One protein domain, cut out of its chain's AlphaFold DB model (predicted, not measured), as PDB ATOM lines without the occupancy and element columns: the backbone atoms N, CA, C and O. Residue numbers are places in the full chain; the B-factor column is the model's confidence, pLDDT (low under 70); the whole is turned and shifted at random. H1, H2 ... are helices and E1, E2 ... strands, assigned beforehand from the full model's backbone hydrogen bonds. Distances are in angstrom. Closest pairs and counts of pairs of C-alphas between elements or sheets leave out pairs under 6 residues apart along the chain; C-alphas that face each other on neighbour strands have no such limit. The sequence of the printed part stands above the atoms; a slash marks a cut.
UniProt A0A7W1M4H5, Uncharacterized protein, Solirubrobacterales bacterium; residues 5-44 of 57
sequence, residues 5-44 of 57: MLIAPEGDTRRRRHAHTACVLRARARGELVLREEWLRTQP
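This is residues 5 to 44 of the 57 residues of an uncharacterized protein of Solirubrobacterales bacterium (UniProt A0A7W1M4H5). A small two-stranded hairpin, E1 and E2, runs straight from the end of E2 into helix H1, which turns away from the strands. A short link then leads to a second helix, H2, which, with residues 43 and 44 after it, reaches toward one end of the longest axis. The printed part has 40 residues, with E1, E2, H1 and H2 in that order along the chain and an antiparallel sheet E1 - E2; the class is mixed, helices and strands. It is only just compact, close to loose, with a radius of gyration of the C-alphas of 10.3 A and spans of 30 by 23 by 13 A.

Find C-alpha 5 at (44.861, 12.016, -30.852), where E1, residues 5 to 7, begins. E2 is residues 17 to 20, 10.2 A from first to last C-alpha. From C-alpha 21 at (47.124, 12.419, -35.734), H1 runs 12.2 A to residue 29. H2, residues 36 to 42, runs 10.2 A and ends at C-alpha 42 at (59.220, 19.558, -17.192).

Look first at the hairpin of E1 and E2, antiparallel at 136 degrees between directions. N 5 and O 19 are 2.8 A apart and N 17 and O 7 are 2.9 A apart, both within hydrogen-bond range. Next, see E1 and H1: their closest C-alphas, those of Met 5 and Thr 21, are 5.4 A apart. H2 is apart from E1, E2 and H1. In H1 and H2 every O i to N i+4 pair is within hydrogen-bond range.

The two C-alphas farthest apart, those of Ala 22 and Pro 44, are 30.4 A apart. The printed part has no cut. The link from E2 to H1 is tight; those from E1 to E2 and from H1 to H2 are short. Residues 26 to 31, of which 26 to 29 belong to H1, stand free. The mean pLDDT of the printed part is 92.3, and no printed residue is under 70.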
ATOM      1  N   MET A   5      44.250  11.856 -32.163       94.44
ATOM      2  CA  MET A   5      44.861  12.016 -30.852       94.44
ATOM      3  C   MET A   5      44.037  12.984 -30.004       94.44
ATOM      4  O   MET A   5      43.353  13.875 -30.516       94.44
ATOM      5  N   LEU A   6      44.119  12.819 -28.686       95.19
ATOM      6  CA  LEU A   6      43.556  13.759 -27.725       95.19
ATOM      7  C   LEU A   6      44.545  14.898 -27.472       95.19
ATOM      8  O   LEU A   6      45.696  14.655 -27.116       95.19
ATOM      9  N   ILE A   7      44.065  16.131 -27.586       93.88
ATOM     10  CA  ILE A   7      44.783  17.340 -27.175       93.88
ATOM     11  C   ILE A   7      44.087  17.959 -25.961       93.88
ATOM     12  O   ILE A   7      42.868  17.852 -25.823       93.88
ATOM     13  N   ALA A   8      44.855  18.599 -25.080       94.06
ATOM     14  CA  ALA A   8      44.351  19.362 -23.939       94.06
ATOM     15  C   ALA A   8      44.695  20.848 -24.150       94.06
ATOM     16  O   ALA A   8      45.820  21.249 -23.842       94.06
ATOM     17  N   PRO A   9      43.773  21.643 -24.724       84.94
ATOM     18  CA  PRO A   9      43.953  23.084 -24.894       84.94
ATOM     19  C   PRO A   9      44.308  23.756 -23.565       84.94
ATOM     20  O   PRO A   9      43.780  23.374 -22.520       84.94
ATOM     21  N   GLU A  10      45.261  24.693 -23.602       84.12
ATOM     22  CA  GLU A  10      45.745  25.442 -22.429       84.12
ATOM     23  C   GLU A  10      46.212  24.559 -21.244       84.12
ATOM     24  O   GLU A  10      46.328  25.026 -20.112       84.12
ATOM     25  N   GLY A  11      46.474  23.267 -21.481       85.81
ATOM     26  CA  GLY A  11      46.792  22.292 -20.436       85.81
ATOM     27  C   GLY A  11      45.588  21.799 -19.619       85.81
ATOM     28  O   GLY A  11      45.772  21.001 -18.698       85.81
ATOM     29  N   ASP A  12      44.356  22.208 -19.944       87.31
ATOM     30  CA  ASP A  12      43.152  21.755 -19.243       87.31
ATOM     31  C   ASP A  12      42.654  20.411 -19.797       87.31
ATOM     32  O   ASP A  12      41.994  20.308 -20.835       87.31
ATOM     33  N   THR A  13      42.927  19.338 -19.054       87.56
ATOM     34  CA  THR A  13      42.499  17.979 -19.414       87.56
ATOM     35  C   THR A  13      40.986  17.763 -19.309       87.56
ATOM     36  O   THR A  13      40.475  16.752 -19.803       87.56
ATOM     37  N   ARG A  14      40.234  18.691 -18.710       89.31
ATOM     38  CA  ARG A  14      38.763  18.651 -18.696       89.31
ATOM     39  C   ARG A  14      38.186  19.105 -20.032       89.31
ATOM     40  O   ARG A  14      37.092  18.687 -20.390       89.31
ATOM     41  N   ARG A  15      38.940  19.900 -20.796       90.12
ATOM     42  CA  ARG A  15      38.552  20.463 -22.099       90.12
ATOM     43  C   ARG A  15      39.206  19.731 -23.272       90.12
ATOM     44  O   ARG A  15      39.495  20.335 -24.304       90.12
ATOM     45  N   ARG A  16      39.454  18.426 -23.119       93.12
ATOM     46  CA  ARG A  16      40.101  17.603 -24.149       93.12
ATOM     47  C   ARG A  16      39.328  17.638 -25.469       93.12
ATOM     48  O   ARG A  16      38.106  17.523 -25.485       93.12
ATOM     49  N   ARG A  17      40.061  17.749 -26.576       93.31
ATOM     50  CA  ARG A  17      39.527  17.724 -27.945       93.31
ATOM     51  C   ARG A  17      40.211  16.625 -28.745       93.31
ATOM     52  O   ARG A  17      41.364  16.294 -28.478       93.31
ATOM     53  N   HIS A  18      39.512  16.077 -29.731       95.31
ATOM     54  CA  HIS A  18      40.106  15.161 -30.700       95.31
ATOM     55  C   HIS A  18      40.664  15.958 -31.876       95.31
ATOM     56  O   HIS A  18      39.981  16.816 -32.429       95.31
ATOM     57  N   ALA A  19      41.899  15.664 -32.261       94.00
ATOM     58  CA  ALA A  19      42.544  16.219 -33.441       94.00
ATOM     59  C   ALA A  19      43.145  15.085 -34.270       94.00
ATOM     60  O   ALA A  19      43.576  14.073 -33.721       94.00
ATOM     61  N   HIS A  20      43.191  15.243 -35.591       96.69
ATOM     62  CA  HIS A  20      43.823  14.256 -36.463       96.69
ATOM     63  C   HIS A  20      45.288  14.040 -36.078       96.69
ATOM     64  O   HIS A  20      46.027  15.017 -35.911       96.69
ATOM     65  N   THR A  21      45.730  12.781 -36.037       95.31
ATOM     66  CA  THR A  21      47.124  12.419 -35.734       95.31
ATOM     67  C   THR A  21      48.097  13.186 -36.632       95.31
ATOM     68  O   THR A  21      49.032  13.814 -36.142       95.31
ATOM     69  N   ALA A  22      47.822  13.264 -37.938       95.25
ATOM     70  CA  ALA A  22      48.656  14.002 -38.888       95.25
ATOM     71  C   ALA A  22      48.771  15.510 -38.573       95.25
ATOM     72  O   ALA A  22      49.825  16.113 -38.775       95.25
ATOM     73  N   CYS A  23      47.704  16.143 -38.074       94.81
ATOM     74  CA  CYS A  23      47.752  17.551 -37.673       94.81
ATOM     75  C   CYS A  23      48.567  17.741 -36.391       94.81
ATOM     76  O   CYS A  23      49.384  18.659 -36.332       94.81
ATOM     77  N   VAL A  24      48.396  16.851 -35.409       94.94
ATOM     78  CA  VAL A  24      49.153  16.884 -34.148       94.94
ATOM     79  C   VAL A  24      50.647  16.685 -34.400       94.94
ATOM     80  O   VAL A  24      51.456  17.457 -33.892       94.94
ATOM     81  N   LEU A  25      51.024  15.716 -35.238       94.69
ATOM     82  CA  LEU A  25      52.426  15.456 -35.575       94.69
ATOM     83  C   LEU A  25      53.082  16.637 -36.304       94.69
ATOM     84  O   LEU A  25      54.215  16.990 -35.986       94.69
ATOM     85  N   ARG A  26      52.368  17.298 -37.228       96.00
ATOM     86  CA  ARG A  26      52.877  18.505 -37.904       96.00
ATOM     87  C   ARG A  26      53.086  19.671 -36.940       96.00
ATOM     88  O   ARG A  26      54.112  20.334 -37.022       96.00
ATOM     89  N   ALA A  27      52.146  19.913 -36.030       95.25
ATOM     90  CA  ALA A  27      52.289  20.960 -35.016       95.25
ATOM     91  C   ALA A  27      53.433  20.652 -34.031       95.25
ATOM     92  O   ALA A  27      54.217  21.538 -33.699       95.25
ATOM     93  N   ARG A  28      53.607  19.379 -33.644       94.94
ATOM     94  CA  ARG A  28      54.761  18.936 -32.847       94.94
ATOM     95  C   ARG A  28      56.087  19.171 -33.570       94.94
ATOM     96  O   ARG A  28      57.017  19.674 -32.957       94.94
ATOM     97  N   ALA A  29      56.176  18.845 -34.860       96.00
ATOM     98  CA  ALA A  29      57.388  19.071 -35.651       96.00
ATOM     99  C   ALA A  29      57.772  20.562 -35.742       96.00
ATOM    100  O   ALA A  29      58.948  20.879 -35.880       96.00
ATOM    101  N   ARG A  30      56.794  21.470 -35.617       97.19
ATOM    102  CA  ARG A  30      57.015  22.922 -35.507       97.19
ATOM    103  C   ARG A  30      57.332  23.404 -34.084       97.19
ATOM    104  O   ARG A  30      57.573  24.589 -33.895       97.19
ATOM    105  N   GLY A  31      57.312  22.520 -33.087       94.50
ATOM    106  CA  GLY A  31      57.510  22.875 -31.678       94.50
ATOM    107  C   GLY A  31      56.307  23.557 -31.014       94.50
ATOM    108  O   GLY A  31      56.442  24.074 -29.911       94.50
ATOM    109  N   GLU A  32      55.129  23.558 -31.647       93.12
ATOM    110  CA  GLU A  32      53.914  24.209 -31.120       93.12
ATOM    111  C   GLU A  32      53.179  23.348 -30.085       93.12
ATOM    112  O   GLU A  32      52.406  23.856 -29.274       93.12
ATOM    113  N   LEU A  33      53.393  22.030 -30.126       93.44
ATOM    114  CA  LEU A  33      52.781  21.063 -29.222       93.44
ATOM    115  C   LEU A  33      53.845  20.154 -28.616       93.44
ATOM    116  O   LEU A  33      54.732  19.667 -29.317       93.44
ATOM    117  N   VAL A  34      53.678  19.854 -27.332       93.12
ATOM    118  CA  VAL A  34      54.446  18.836 -26.609       93.12
ATOM    119  C   VAL A  34      53.563  17.633 -26.315       93.12
ATOM    120  O   VAL A  34      52.356  17.765 -26.080       93.12
ATOM    121  N   LEU A  35      54.150  16.440 -26.297       91.75
ATOM    122  CA  LEU A  35      53.451  15.276 -25.775       91.75
ATOM    123  C   LEU A  35      53.279  15.384 -24.262       91.75
ATOM    124  O   LEU A  35      54.066  16.001 -23.544       91.75
ATOM    125  N   ARG A  36      52.264  14.681 -23.755       90.19
ATOM    126  CA  ARG A  36      51.983  14.608 -22.319       90.19
ATOM    127  C   ARG A  36      53.199  14.149 -21.511       90.19
ATOM    128  O   ARG A  36      53.429  14.663 -20.425       90.19
ATOM    129  N   GLU A  37      53.954  13.179 -22.011       90.88
ATOM    130  CA  GLU A  37      55.151  12.674 -21.332       90.88
ATOM    131  C   GLU A  37      56.283  13.705 -21.272       90.88
ATOM    132  O   GLU A  37      56.941  13.822 -20.241       90.88
ATOM    133  N   GLU A  38      56.475  14.482 -22.338       92.56
ATOM    134  CA  GLU A  38      57.490  15.533 -22.415       92.56
ATOM    135  C   GLU A  38      57.147  16.649 -21.432       92.56
ATOM    136  O   GLU A  38      57.982  17.034 -20.619       92.56
ATOM    137  N   TRP A  39      55.880  17.072 -21.417       90.00
ATOM    138  CA  TRP A  39      55.371  18.024 -20.436       90.00
ATOM    139  C   TRP A  39      55.520  17.509 -18.998       90.00
ATOM    140  O   TRP A  39      55.998  18.223 -18.127       90.00
ATOM    141  N   LEU A  40      55.190  16.243 -18.720       89.38
ATOM    142  CA  LEU A  40      55.350  15.679 -17.373       89.38
ATOM    143  C   LEU A  40      56.806  15.696 -16.885       89.38
ATOM    144  O   LEU A  40      57.028  15.812 -15.681       89.38
ATOM    145  N   ARG A  41      57.792  15.609 -17.787       91.50
ATOM    146  CA  ARG A  41      59.219  15.710 -17.433       91.50
ATOM    147  C   ARG A  41      59.634  17.131 -17.052       91.50
ATOM    148  O   ARG A  41      60.567  17.272 -16.266       91.50
ATOM    149  N   THR A  42      58.958  18.159 -17.568       89.94
ATOM    150  CA  THR A  42      59.220  19.558 -17.192       89.94
ATOM    151  C   THR A  42      58.552  19.950 -15.875       89.94
ATOM    152  O   THR A  42      58.938  20.947 -15.268       89.94
ATOM    153  N   GLN A  43      57.563  19.183 -15.405       89.62
ATOM    154  CA  GLN A  43      56.848  19.502 -14.170       89.62
ATOM    155  C   GLN A  43      57.717  19.283 -12.917       89.62
ATOM    156  O   GLN A  43      58.474  18.309 -12.832       89.62
ATOM    157  N   PRO A  44      57.580  20.142 -11.887       87.56
ATOM    158  CA  PRO A  44      58.305  19.975 -10.636       87.56
ATOM    159  C   PRO A  44      57.908  18.666  -9.944       87.56
ATOM    160  O   PRO A  44      56.730  18.306  -9.866       87.56
TER     161      PRO A  44